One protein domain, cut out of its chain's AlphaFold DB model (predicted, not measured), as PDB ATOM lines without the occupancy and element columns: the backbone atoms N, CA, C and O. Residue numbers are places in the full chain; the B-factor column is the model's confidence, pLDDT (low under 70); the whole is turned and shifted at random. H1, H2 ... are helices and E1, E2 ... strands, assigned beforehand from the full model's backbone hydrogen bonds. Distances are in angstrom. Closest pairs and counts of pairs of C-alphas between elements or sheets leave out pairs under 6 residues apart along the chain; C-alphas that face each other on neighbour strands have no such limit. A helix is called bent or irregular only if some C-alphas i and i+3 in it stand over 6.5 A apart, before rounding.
ATOM      1  N   ASP A   6      34.210  44.488  11.683       95.00
ATOM      2  CA  ASP A   6      33.061  44.115  10.853       95.00
ATOM      3  C   ASP A   6      32.544  42.707  11.168       95.00
ATOM      4  O   ASP A   6      31.332  42.494  11.217       95.00
ATOM      5  N   SER A   7      33.436  41.754  11.449       96.31
ATOM      6  CA  SER A   7      33.050  40.417  11.911       96.31
ATOM      7  C   SER A   7      32.388  40.452  13.286       96.31
ATOM      8  O   SER A   7      31.389  39.765  13.491       96.31
ATOM      9  N   ILE A   8      32.891  41.275  14.216       95.88
ATOM     10  CA  ILE A   8      32.281  41.456  15.545       95.88
ATOM     11  C   ILE A   8      30.891  42.089  15.406       95.88
ATOM     12  O   ILE A   8      29.921  41.589  15.980       95.88
ATOM     13  N   ALA A   9      30.783  43.155  14.605       96.19
ATOM     14  CA  ALA A   9      29.527  43.839  14.316       96.19
ATOM     15  C   ALA A   9      28.471  42.892  13.729       96.19
ATOM     16  O   ALA A   9      27.319  42.886  14.168       96.19
ATOM     17  N   TRP A  10      28.866  42.072  12.753       97.06
ATOM     18  CA  TRP A  10      27.986  41.094  12.122       97.06
ATOM     19  C   TRP A  10      27.573  39.980  13.083       97.06
ATOM     20  O   TRP A  10      26.383  39.721  13.236       97.06
ATOM     21  N   LEU A  11      28.535  39.358  13.774       96.31
ATOM     22  CA  LEU A  11      28.278  38.206  14.640       96.31
ATOM     23  C   LEU A  11      27.317  38.543  15.786       96.31
ATOM     24  O   LEU A  11      26.487  37.716  16.149       96.31
ATOM     25  N   LEU A  12      27.427  39.750  16.347       95.25
ATOM     26  CA  LEU A  12      26.607  40.188  17.478       95.25
ATOM     27  C   LEU A  12      25.407  41.055  17.071       95.25
ATOM     28  O   LEU A  12      24.681  41.517  17.947       95.25
ATOM     29  N   ASN A  13      25.195  41.301  15.772       94.56
ATOM     30  CA  ASN A  13      24.189  42.244  15.266       94.56
ATOM     31  C   ASN A  13      24.259  43.638  15.920       94.56
ATOM     32  O   ASN A  13      23.241  44.283  16.170       94.56
ATOM     33  N   ILE A  14      25.474  44.126  16.165       94.38
ATOM     34  CA  ILE A  14      25.733  45.476  16.680       94.38
ATOM     35  C   ILE A  14      26.342  46.357  15.592       94.38
ATOM     36  O   ILE A  14      26.867  45.865  14.593       94.38
ATOM     37  N   ARG A  15      26.272  47.677  15.772       95.19
ATOM     38  CA  ARG A  15      26.881  48.672  14.881       95.19
ATOM     39  C   ARG A  15      27.534  49.772  15.704       95.19
ATOM     40  O   ARG A  15      27.175  49.975  16.862       95.19
ATOM     41  N   GLY A  16      28.490  50.464  15.101       93.69
ATOM     42  CA  GLY A  16      29.215  51.568  15.721       93.69
ATOM     43  C   GLY A  16      29.511  52.673  14.718       93.69
ATOM     44  O   GLY A  16      29.117  52.584  13.560       93.69
ATOM     45  N   ALA A  17      30.196  53.713  15.175       93.94
ATOM     46  CA  ALA A  17      30.644  54.827  14.341       93.94
ATOM     47  C   ALA A  17      32.118  55.170  14.619       93.94
ATOM     48  O   ALA A  17      32.542  56.307  14.432       93.94
ATOM     49  N   ASP A  18      32.892  54.194  15.112       94.62
ATOM     50  CA  ASP A  18      34.295  54.406  15.493       94.62
ATOM     51  C   ASP A  18      35.211  54.553  14.268       94.62
ATOM     52  O   ASP A  18      36.280  55.158  14.359       94.62
ATOM     53  N   VAL A  19      34.784  54.022  13.118       95.19
ATOM     54  CA  VAL A  19      35.462  54.168  11.829       95.19
ATOM     55  C   VAL A  19      34.585  55.029  10.914       95.19
ATOM     56  O   VAL A  19      33.428  54.675  10.685       95.19
ATOM     57  N   PRO A  20      35.096  56.139  10.352       95.06
ATOM     58  CA  PRO A  20      34.330  56.951   9.412       95.06
ATOM     59  C   PRO A  20      33.773  56.108   8.257       95.06
ATOM     60  O   PRO A  20      34.501  55.301   7.679       95.06
ATOM     61  N   ARG A  21      32.493  56.310   7.910       95.94
ATOM     62  CA  ARG A  21      31.779  55.674   6.780       95.94
ATOM     63  C   ARG A  21      31.569  54.159   6.874       95.94
ATOM     64  O   ARG A  21      30.828  53.582   6.076       95.94
ATOM     65  N   ASN A  22      32.173  53.503   7.860       96.56
ATOM     66  CA  ASN A  22      32.048  52.073   8.095       96.56
ATOM     67  C   ASN A  22      31.385  51.845   9.464       96.56
ATOM     68  O   ASN A  22      32.006  52.143  10.483       96.56
ATOM     69  N   PRO A  23      30.145  51.327   9.523       96.56
ATOM     70  CA  PRO A  23      29.331  51.302  10.741       96.56
ATOM     71  C   PRO A  23      29.745  50.194  11.734       96.56
ATOM     72  O   PRO A  23      28.930  49.386  12.187       96.56
ATOM     73  N   VAL A  24      31.027  50.140  12.092       95.94
ATOM     74  CA  VAL A  24      31.634  49.119  12.953       95.94
ATOM     75  C   VAL A  24      32.120  49.723  14.276       95.94
ATOM     76  O   VAL A  24      32.584  50.867  14.301       95.94
ATOM     77  N   PRO A  25      32.019  48.983  15.393       94.00
ATOM     78  CA  PRO A  25      32.619  49.380  16.655       94.00
ATOM     79  C   PRO A  25      34.061  48.865  16.766       94.00
ATOM     80  O   PRO A  25      34.352  47.716  16.436       94.00
ATOM     81  N   HIS A  26      34.962  49.677  17.311       93.44
ATOM     82  CA  HIS A  26      36.213  49.187  17.878       93.44
ATOM     83  C   HIS A  26      35.897  48.407  19.154       93.44
ATOM     84  O   HIS A  26      35.471  48.985  20.161       93.44
ATOM     85  N   ALA A  27      36.094  47.096  19.070       93.44
ATOM     86  CA  ALA A  27      35.937  46.133  20.143       93.44
ATOM     87  C   ALA A  27      36.810  44.902  19.852       93.44
ATOM     88  O   ALA A  27      37.276  44.715  18.726       93.44
ATOM     89  N   ALA A  28      36.987  44.044  20.851       93.69
ATOM     90  CA  ALA A  28      37.583  42.724  20.689       93.69
ATOM     91  C   ALA A  28      36.617  41.638  21.171       93.69
ATOM     92  O   ALA A  28      35.832  41.865  22.092       93.69
ATOM     93  N   LEU A  29      36.667  40.456  20.552       95.94
ATOM     94  CA  LEU A  29      35.756  39.362  20.881       95.94
ATOM     95  C   LEU A  29      36.488  38.023  21.014       95.94
ATOM     96  O   LEU A  29      37.165  37.547  20.090       95.94
ATOM     97  N   ILE A  30      36.272  37.364  22.149       96.75
ATOM     98  CA  ILE A  30      36.614  35.955  22.345       96.75
ATOM     99  C   ILE A  30      35.331  35.143  22.156       96.75
ATOM    100  O   ILE A  30      34.408  35.248  22.953       96.75
ATOM    101  N   LEU A  31      35.274  34.350  21.084       96.06
ATOM    102  CA  LEU A  31      34.204  33.385  20.829       96.06
ATOM    103  C   LEU A  31      34.645  32.004  21.323       96.06
ATOM    104  O   LEU A  31      35.700  31.517  20.900       96.06
ATOM    105  N   HIS A  32      33.833  31.384  22.175       95.56
ATOM    106  CA  HIS A  32      34.104  30.081  22.781       95.56
ATOM    107  C   HIS A  32      33.440  28.935  22.018       95.56
ATOM    108  O   HIS A  32      32.519  29.124  21.224       95.56
ATOM    109  N   ALA A  33      33.916  27.711  22.264       93.12
ATOM    110  CA  ALA A  33      33.403  26.504  21.612       93.12
ATOM    111  C   ALA A  33      31.953  26.159  22.004       93.12
ATOM    112  O   ALA A  33      31.279  25.447  21.264       93.12
ATOM    113  N   ASP A  34      31.475  26.668  23.141       94.44
ATOM    114  CA  ASP A  34      30.103  26.506  23.637       94.44
ATOM    115  C   ASP A  34      29.130  27.578  23.112       94.44
ATOM    116  O   ASP A  34      28.009  27.685  23.601       94.44
ATOM    117  N   ALA A  35      29.560  28.362  22.115       92.56
ATOM    118  CA  ALA A  35      28.840  29.493  21.531       92.56
ATOM    119  C   ALA A  35      28.620  30.698  22.465       92.56
ATOM    120  O   ALA A  35      27.949  31.650  22.065       92.56
ATOM    121  N   THR A  36      29.225  30.722  23.658       96.25
ATOM    122  CA  THR A  36      29.299  31.952  24.455       96.25
ATOM    123  C   THR A  36      30.399  32.878  23.945       96.25
ATOM    124  O   THR A  36      31.337  32.450  23.260       96.25
ATOM    125  N   ALA A  37      30.306  34.164  24.275       96.88
ATOM    126  CA  ALA A  37      31.308  35.141  23.873       96.88
ATOM    127  C   ALA A  37      31.628  36.155  24.975       96.88
ATOM    128  O   ALA A  37      30.755  36.549  25.744       96.88
ATOM    129  N   ASP A  38      32.879  36.606  25.011       96.88
ATOM    130  CA  ASP A  38      33.329  37.735  25.824       96.88
ATOM    131  C   ASP A  38      33.648  38.910  24.893       96.88
ATOM    132  O   ASP A  38      34.592  38.843  24.098       96.88
ATOM    133  N   LEU A  39      32.823  39.958  24.961       96.38
ATOM    134  CA  LEU A  39      32.977  41.198  24.200       96.38
ATOM    135  C   LEU A  39      33.675  42.243  25.072       96.38
ATOM    136  O   LEU A  39      33.173  42.608  26.135       96.38
ATOM    137  N   PHE A  40      34.795  42.762  24.582       95.75
ATOM    138  CA  PHE A  40      35.605  43.782  25.238       95.75
ATOM    139  C   PHE A  40      35.455  45.100  24.484       95.75
ATOM    140  O   PHE A  40      35.837  45.193  23.314       95.75
ATOM    141  N   ALA A  41      34.884  46.109  25.137       94.31
ATOM    142  CA  ALA A  41      34.702  47.436  24.557       94.31
ATOM    143  C   ALA A  41      34.603  48.512  25.645       94.31
ATOM    144  O   ALA A  41      34.239  48.234  26.789       94.31
ATOM    145  N   ALA A  42      34.884  49.764  25.277       92.50
ATOM    146  CA  ALA A  42      34.737  50.898  26.183       92.50
ATOM    147  C   ALA A  42      33.296  50.984  26.750       92.50
ATOM    148  O   ALA A  42      32.345  51.011  25.961       92.50
ATOM    149  N   PRO A  43      33.096  51.104  28.082       87.62
ATOM    150  CA  PRO A  43      31.764  51.086  28.708       87.62
ATOM    151  C   PRO A  43      30.774  52.129  28.168       87.62
ATOM    152  O   PRO A  43      29.571  51.885  28.097       87.62
ATOM    153  N   VAL A  44      31.278  53.286  27.726       88.50
ATOM    154  CA  VAL A  44      30.463  54.344  27.106       88.50
ATOM    155  C   VAL A  44      29.752  53.876  25.827       88.50
ATOM    156  O   VAL A  44      28.698  54.404  25.486       88.50
ATOM    157  N   LYS A  45      30.293  52.860  25.138       86.06
ATOM    158  CA  LYS A  45      29.733  52.293  23.901       86.06
ATOM    159  C   LYS A  45      28.680  51.216  24.162       86.06
ATOM    160  O   LYS A  45      27.870  50.935  23.284       86.06
ATOM    161  N   THR A  46      28.699  50.585  25.337       83.06
ATOM    162  CA  THR A  46      27.942  49.350  25.599       83.06
ATOM    163  C   THR A  46      26.707  49.551  26.471       83.06
ATOM    164  O   THR A  46      25.857  48.665  26.514       83.06
ATOM    165  N   GLY A  47      26.543  50.716  27.108       76.06
ATOM    166  CA  GLY A  47      25.470  50.966  28.080       76.06
ATOM    167  C   GLY A  47      24.030  50.814  27.560       76.06
ATOM    168  O   GLY A  47      23.121  50.622  28.360       76.06
ATOM    169  N   ALA A  48      23.815  50.874  26.242       77.81
ATOM    170  CA  ALA A  48      22.506  50.685  25.607       77.81
ATOM    171  C   ALA A  48      22.363  49.342  24.861       77.81
ATOM    172  O   ALA A  48      21.320  49.088  24.258       77.81
ATOM    173  N   LEU A  49      23.397  48.492  24.856       85.12
ATOM    174  CA  LEU A  49      23.365  47.223  24.134       85.12
ATOM    175  C   LEU A  49      22.540  46.192  24.908       85.12
ATOM    176  O   LEU A  49      22.883  45.809  26.024       85.12
ATOM    177  N   ALA A  50      21.476  45.699  24.279       83.56
ATOM    178  CA  ALA A  50      20.745  44.530  24.746       83.56
ATOM    179  C   ALA A  50      21.323  43.284  24.062       83.56
ATOM    180  O   ALA A  50      20.919  42.935  22.953       83.56
ATOM    181  N   LEU A  51      22.303  42.648  24.703       86.81
ATOM    182  CA  LEU A  51      22.879  41.382  24.242       86.81
ATOM    183  C   LEU A  51      22.215  40.201  24.964       86.81
ATOM    184  O   LEU A  51      21.716  40.349  26.080       86.81
ATOM    185  N   GLY A  52      22.189  39.034  24.316       84.12
ATOM    186  CA  GLY A  52      21.710  37.788  24.925       84.12
ATOM    187  C   GLY A  52      22.575  37.349  26.113       84.12
ATOM    188  O   GLY A  52      23.712  37.801  26.264       84.12
ATOM    189  N   GLY A  53      22.050  36.449  26.951       87.19
ATOM    190  CA  GLY A  53      22.760  35.936  28.135       87.19
ATOM    191  C   GLY A  53      24.042  35.157  27.810       87.19
ATOM    192  O   GLY A  53      24.852  34.893  28.696       87.19
ATOM    193  N   GLU A  54      24.240  34.810  26.540       93.00
ATOM    194  CA  GLU A  54      25.416  34.137  25.998       93.00
ATOM    195  C   GLU A  54      26.615  35.081  25.796       93.00
ATOM    196  O   GLU A  54      27.742  34.602  25.639       93.00
ATOM    197  N   VAL A  55      26.402  36.405  25.806       96.12
ATOM    198  CA  VAL A  55      27.459  37.405  25.590       96.12
ATOM    199  C   VAL A  55      27.758  38.158  26.879       96.12
ATOM    200  O   VAL A  55      26.927  38.894  27.410       96.12
ATOM    201  N   ARG A  56      28.986  38.011  27.370       95.25
ATOM    202  CA  ARG A  56      29.498  38.713  28.546       95.25
ATOM    203  C   ARG A  56      30.214  39.985  28.109       95.25
ATOM    204  O   ARG A  56      31.101  39.948  27.257       95.25
ATOM    205  N   LEU A  57      29.808  41.111  28.688       94.62
ATOM    206  CA  LEU A  57      30.408  42.419  28.441       94.62
ATOM    207  C   LEU A  57      31.541  42.682  29.427       94.62
ATOM    208  O   LEU A  57      31.347  42.580  30.638       94.62
ATOM    209  N   HIS A  58      32.686  43.099  28.899       95.12
ATOM    210  CA  HIS A  58      33.867  43.467  29.669       95.12
ATOM    211  C   HIS A  58      34.378  44.846  29.252       95.12
ATOM    212  O   HIS A  58      34.253  45.217  28.078       95.12
ATOM    213  N   PRO A  59      34.979  45.609  30.182       94.56
ATOM    214  CA  PRO A  59      35.725  46.804  29.819       94.56
ATOM    215  C   PRO A  59      36.917  46.432  28.923       94.56
ATOM    216  O   PRO A  59      37.503  45.354  29.058       94.56
ATOM    217  N   GLU A  60      37.278  47.321  28.000       94.25
ATOM    218  CA  GLU A  60      38.359  47.101  27.027       94.25
ATOM    219  C   GLU A  60      39.704  46.790  27.706       94.25
ATOM    220  O   GLU A  60      40.462  45.940  27.243       94.25
ATOM    221  N   GLU A  61      39.960  47.398  28.864       95.44
ATOM    222  CA  GLU A  61      41.183  47.234  29.652       95.44
ATOM    223  C   GLU A  61      41.367  45.809  30.197       95.44
ATOM    224  O   GLU A  61      42.493  45.411  30.497       95.44
ATOM    225  N   ALA A  62      40.289  45.021  30.298       96.38
ATOM    226  CA  ALA A  62      40.347  43.628  30.742       96.38
ATOM    227  C   ALA A  62      40.821  42.663  29.639       96.38
ATOM    228  O   ALA A  62      41.156  41.512  29.926       96.38
ATOM    229  N   PHE A  63      40.875  43.108  28.377       95.50
ATOM    230  CA  PHE A  63      41.190  42.242  27.242       95.50
ATOM    231  C   PHE A  63      42.575  41.573  27.335       95.50
ATOM    232  O   PHE A  63      42.646  40.355  27.157       95.50
ATOM    233  N   PRO A  64      43.678  42.280  27.669       95.50
ATOM    234  CA  PRO A  64      44.992  41.642  27.748       95.50
ATOM    235  C   PRO A  64      45.083  40.572  28.838       95.50
ATOM    236  O   PRO A  64      45.721  39.543  28.634       95.50
ATOM    237  N   GLU A  65      44.457  40.797  29.995       96.06
ATOM    238  CA  GLU A  65      44.425  39.809  31.076       96.06
ATOM    239  C   GLU A  65      43.590  38.586  30.687       96.06
ATOM    240  O   GLU A  65      44.029  37.455  30.896       96.06
ATOM    241  N   ALA A  66      42.440  38.796  30.039       96.00
ATOM    242  CA  ALA A  66      41.622  37.706  29.524       96.00
ATOM    243  C   ALA A  66      42.402  36.812  28.548       96.00
ATOM    244  O   ALA A  66      42.323  35.592  28.665       96.00
ATOM    245  N   LEU A  67      43.198  37.396  27.640       95.38
ATOM    246  CA  LEU A  67      44.039  36.629  26.715       95.38
ATOM    247  C   LEU A  67      45.128  35.819  27.425       95.38
ATOM    248  O   LEU A  67      45.288  34.643  27.106       95.38
ATOM    249  N   ARG A  68      45.820  36.400  28.416       96.00
ATOM    250  CA  ARG A  68      46.858  35.682  29.185       96.00
ATOM    251  C   ARG A  68      46.308  34.481  29.951       96.00
ATOM    252  O   ARG A  68      47.033  33.518  30.177       96.00
ATOM    253  N   ASN A  69      45.036  34.543  30.337       94.81
ATOM    254  CA  ASN A  69      44.347  33.472  31.049       94.81
ATOM    255  C   ASN A  69      43.762  32.397  30.117       94.81
ATOM    256  O   ASN A  69      43.263  31.377  30.604       94.81
ATOM    257  N   LEU A  70      43.801  32.588  28.791       94.69
ATOM    258  CA  LEU A  70      43.361  31.558  27.853       94.69
ATOM    259  C   LEU A  70      44.327  30.373  27.867       94.69
ATOM    260  O   LEU A  70      45.546  30.519  27.820       94.69
ATOM    261  N   THR A  71      43.750  29.176  27.867       93.19
ATOM    262  CA  THR A  71      44.468  27.906  27.748       93.19
ATOM    263  C   THR A  71      43.864  27.079  26.617       93.19
ATOM    264  O   THR A  71      42.769  27.364  26.125       93.19
ATOM    265  N   GLY A  72      44.576  26.041  26.180       93.50
ATOM    266  CA  GLY A  72      44.130  25.204  25.068       93.50
ATOM    267  C   GLY A  72      44.322  25.892  23.718       93.50
ATOM    268  O   GLY A  72      45.238  26.691  23.545       93.50
ATOM    269  N   ARG A  73      43.497  25.540  22.728       95.81
ATOM    270  CA  ARG A  73      43.714  25.943  21.334       95.81
ATOM    271  C   ARG A  73      42.975  27.230  20.981       95.81
ATOM    272  O   ARG A  73      41.747  27.260  20.993       95.81
ATOM    273  N   VAL A  74      43.707  28.258  20.559       95.75
ATOM    274  CA  VAL A  74      43.153  29.566  20.176       95.75
ATOM    275  C   VAL A  74      43.402  29.826  18.696       95.75
ATOM    276  O   VAL A  74      44.543  29.895  18.248       95.75
ATOM    277  N   ARG A  75      42.329  29.989  17.911       95.38
ATOM    278  CA  ARG A  75      42.446  30.362  16.492       95.38
ATOM    279  C   ARG A  75      42.622  31.871  16.311       95.38
ATOM    280  O   ARG A  75      41.796  32.632  16.827       95.38
ATOM    281  N   LEU A  76      43.608  32.256  15.496       94.75
ATOM    282  CA  LEU A  76      43.853  33.615  15.000       94.75
ATOM    283  C   LEU A  76      43.928  33.656  13.470       94.75
ATOM    284  O   LEU A  76      44.585  32.809  12.857       94.75
ATOM    285  N   ASP A  77      43.317  34.678  12.871       94.25
ATOM    286  CA  ASP A  77      43.470  34.964  11.444       94.25
ATOM    287  C   ASP A  77      44.785  35.719  11.196       94.25
ATOM    288  O   ASP A  77      44.918  36.862  11.636       94.25
ATOM    289  N   PRO A  78      45.763  35.129  10.482       92.50
ATOM    290  CA  PRO A  78      47.047  35.778  10.237       92.50
ATOM    291  C   PRO A  78      46.948  37.036   9.361       92.50
ATOM    292  O   PRO A  78      47.922  37.778   9.279       92.50
ATOM    293  N   ARG A  79      45.818  37.274   8.680       89.81
ATOM    294  CA  ARG A  79      45.623  38.455   7.827       89.81
ATOM    295  C   ARG A  79      45.106  39.675   8.586       89.81
ATOM    296  O   ARG A  79      45.243  40.781   8.076       89.81
ATOM    297  N   SER A  80      44.461  39.481   9.737       88.88
ATOM    298  CA  SER A  80      43.789  40.563  10.473       88.88
ATOM    299  C   SER A  80      44.178  40.650  11.946       88.88
ATOM    300  O   SER A  80      43.980  41.701  12.550       88.88
ATOM    301  N   ALA A  81      44.715  39.587  12.550       91.88
ATOM    302  CA  ALA A  81      45.127  39.611  13.947       91.88
ATOM    303  C   ALA A  81      46.424  40.431  14.126       91.88
ATOM    304  O   ALA A  81      47.433  40.117  13.487       91.88
ATOM    305  N   PRO A  82      46.439  41.444  15.015       92.38
ATOM    306  CA  PRO A  82      47.665  42.145  15.384       92.38
ATOM    307  C   PRO A  82      48.716  41.193  15.964       92.38
ATOM    308  O   PRO A  82      48.402  40.339  16.795       92.38
ATOM    309  N   PHE A  83      49.983  41.381  15.580       92.12
ATOM    310  CA  PHE A  83      51.088  40.523  16.022       92.12
ATOM    311  C   PHE A  83      51.238  40.484  17.552       92.12
ATOM    312  O   PHE A  83      51.473  39.417  18.109       92.12
ATOM    313  N   ALA A  84      51.005  41.615  18.228       92.62
ATOM    314  CA  ALA A  84      51.090  41.745  19.687       92.62
ATOM    315  C   ALA A  84      50.166  40.784  20.464       92.62
ATOM    316  O   ALA A  84      50.370  40.554  21.650       92.62
ATOM    317  N   LEU A  85      49.147  40.208  19.816       92.75
ATOM    318  CA  LEU A  85      48.270  39.230  20.462       92.75
ATOM    319  C   LEU A  85      48.954  37.879  20.675       92.75
ATOM    320  O   LEU A  85      48.530  37.125  21.544       92.75
ATOM    321  N   LEU A  86      50.014  37.578  19.921       92.50
ATOM    322  CA  LEU A  86      50.810  36.366  20.117       92.50
ATOM    323  C   LEU A  86      51.541  36.394  21.465       92.50
ATOM    324  O   LEU A  86      51.518  35.393  22.172       92.50
ATOM    325  N   ASP A  87      52.085  37.550  21.851       93.38
ATOM    326  CA  ASP A  87      52.785  37.740  23.131       93.38
ATOM    327  C   ASP A  87      51.835  37.613  24.337       93.38
ATOM    328  O   ASP A  87      52.247  37.313  25.452       93.38
ATOM    329  N   LEU A  88      50.533  37.838  24.130       94.81
ATOM    330  CA  LEU A  88      49.513  37.699  25.173       94.81
ATOM    331  C   LEU A  88      48.964  36.272  25.295       94.81
ATOM    332  O   LEU A  88      48.243  35.992  26.246       94.81
ATOM    333  N   LEU A  89      49.287  35.379  24.355       94.81
ATOM    334  CA  LEU A  89      48.751  34.017  24.258       94.81
ATOM    335  C   LEU A  89      49.797  32.937  24.586       94.81
ATOM    336  O   LEU A  89      49.647  31.796  24.155       94.81
ATOM    337  N   GLU A  90      50.836  33.257  25.364       89.94
ATOM    338  CA  GLU A  90      51.911  32.314  25.734       89.94
ATOM    339  C   GLU A  90      51.400  31.021  26.405       89.94
ATOM    340  O   GLU A  90      52.008  29.962  26.255       89.94
ATOM    341  N   GLY A  91      50.269  31.088  27.119       89.38
ATOM    342  CA  GLY A  91      49.623  29.942  27.772       89.38
ATOM    343  C   GLY A  91      48.737  29.076  26.863       89.38
ATOM    344  O   GLY A  91      48.199  28.062  27.320       89.38
ATOM    345  N   ALA A  92      48.572  29.448  25.590       94.88
ATOM    346  CA  ALA A  92      47.672  28.801  24.639       94.88
ATOM    347  C   ALA A  92      48.405  28.266  23.393       94.88
ATOM    348  O   ALA A  92      49.400  28.811  22.924       94.88
ATOM    349  N   GLU A  93      47.864  27.208  22.786       96.25
ATOM    350  CA  GLU A  93      48.281  26.741  21.462       96.25
ATOM    351  C   GLU A  93      47.627  27.620  20.386       96.25
ATOM    352  O   GLU A  93      46.440  27.477  20.068       96.25
ATOM    353  N   VAL A  94      48.403  28.524  19.785       95.56
ATOM    354  CA  VAL A  94      47.914  29.374  18.694       95.56
ATOM    355  C   VAL A  94      47.792  28.574  17.394       95.56
ATOM    356  O   VAL A  94      48.776  28.128  16.805       95.56
ATOM    357  N   SER A  95      46.564  28.462  16.889       95.31
ATOM    358  CA  SER A  95      46.246  27.900  15.578       95.31
ATOM    359  C   SER A  95      45.990  29.019  14.570       95.31
ATOM    360  O   SER A  95      45.173  29.909  14.800       95.31
ATOM    361  N   ARG A  96      46.662  28.981  13.418       95.00
ATOM    362  CA  ARG A  96      46.432  29.952  12.341       95.00
ATOM    363  C   ARG A  96      45.267  29.497  11.473       95.00
ATOM    364  O   ARG A  96      45.247  28.365  10.993       95.00
ATOM    365  N   GLY A  97      44.304  30.375  11.239       94.00
ATOM    366  CA  GLY A  97      43.198  30.093  10.333       94.00
ATOM    367  C   GLY A  97      42.275  31.285  10.181       94.00
ATOM    368  O   GLY A  97      42.193  32.108  11.083       94.00
ATOM    369  N   ALA A  98      41.586  31.349   9.045       93.50
ATOM    370  CA  ALA A  98      40.699  32.453   8.712       93.50
ATOM    371  C   ALA A  98      39.661  32.727   9.810       93.50
ATOM    372  O   ALA A  98      39.189  31.801  10.486       93.50
ATOM    373  N   ASP A  99      39.296  33.999   9.941       94.38
ATOM    374  CA  ASP A  99      38.195  34.441  10.783       94.38
ATOM    375  C   ASP A  99      36.912  33.659  10.409       94.38
ATOM    376  O   ASP A  99      36.508  33.644   9.237       94.38
ATOM    377  N   PRO A 100      36.280  32.959  11.379       93.81
ATOM    378  CA  PRO A 100      35.124  32.104  11.117       93.81
ATOM    379  C   PRO A 100      33.895  32.873  10.614       93.81
ATOM    380  O   PRO A 100      33.006  32.255  10.031       93.81
ATOM    381  N   CYS A 101      33.840  34.193  10.800       96.19
ATOM    382  CA  CYS A 101      32.739  35.031  10.342       96.19
ATOM    383  C   CYS A 101      32.811  35.353   8.844       96.19
ATOM    384  O   CYS A 101      31.779  35.679   8.264       96.19
ATOM    385  N   LEU A 102      33.976  35.230   8.189       95.50
ATOM    386  CA  LEU A 102      34.165  35.709   6.811       95.50
ATOM    387  C   LEU A 102      33.194  35.070   5.808       95.50
ATOM    388  O   LEU A 102      32.493  35.782   5.098       95.50
ATOM    389  N   LEU A 103      33.132  33.735   5.743       96.56
ATOM    390  CA  LEU A 103      32.264  33.039   4.780       96.56
ATOM    391  C   LEU A 103      30.766  33.122   5.121       96.56
ATOM    392  O   LEU A 103      29.971  33.320   4.203       96.56
TER     393      LEU A 103
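AT A GLANCE: This is residues 6 to 103 of the 410 residues of the protein "Xaa-Pro aminopeptidase" of Rubellimicrobium thermophilum DSM 16684 (UniProt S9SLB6). A small three-stranded sheet, E1 E2 E3, has its strands E1 and E2 near the middle of the body, H3 packs on this sheet and leads by a tight link into a second sheet, the parallel pair E4 E5, which lies toward one end and apart from the first. H1 only grazes the first sheet near E1, H4 lies near H3 and E5, and residues 12 to 27 form a long stretch with no named element. The printed part has 98 residues with four named helices and five named strands, in the order H1 E1 E2 H2 E3 H3 E4 H4 E5; the class is mixed, and 45 of the 98 residues, under half, are in named elements. The first sheet, order E1 E2 E3, is mixed, and the second is parallel. The whole is compact, with a radius of gyration of the C-alphas of 13.5 A and spans of 35 by 25 by 24 A.

IN THESE COORDINATES: Find C-alpha 28 at (37.583, 42.724, 20.689), where E1, residues 28 to 31, begins and runs 9.9 A. E2, residues 37 to 40, and E3, residues 55 to 58, each run 9.7 A. H3, residues 60 to 68, begins at (38.359, 47.101, 27.027) and runs 14.4 A. E4, residues 72 to 76, is 13.1 A long, and E5, residues 92 to 96, is 12.4 A long and ends at (46.432, 29.952, 12.341). H1 is residues 6 to 11, 8.5 A; H2 is residues 43 to 46, 5.2 A; H4 is residues 84 to 87, 5.5 A.

HOW THE PARTS SIT: Start at the hairpin E1 and E2, antiparallel at 169 degrees, with N 40 and O 28 2.8 A apart. E2 and E3 are parallel at 26 degrees, with N 58 and O 39 2.8 A apart; E2, H2, E3 is a strand-helix-strand unit, two parallel neighbour strands with a helix between, its crossover right-handed. E4, H4, E5 is another such unit, also right-handed; E4 and E5 stand at 34 degrees, with N 93 and O 72 2.8 A apart. H3 is on the first sheet at a height of 8.5 A, over E2 and only just not over E1, and runs along the strands at 20 degrees to E2 on the local plane; Phe 40 and Glu 60 have the closest C-alphas of E2 and H3, 4.7 A. H3 is irregular, C-alphas 61 and 64 being 7.0 A apart. H1 and H2 only graze this sheet. H3 and H4 are close but not clearly touching, with the C-alphas of Leu 67 and Leu 85 closest at 8.0 A. E1, E2 and E3 are apart from E4 and E5. In H1 every O i to N i+4 pair is within hydrogen-bond range, in H3 3 of 5; H2 and H4 are too short for such a pair.

THE WHOLE: Look for the two C-alphas farthest apart, those of Arg 21 and Gly 91, at 37.7 A. The printed part has no cut. The link from H1 to E1, 16 residues, is long. The mean pLDDT of the printed part is 93.4, and no printed residue is under 70.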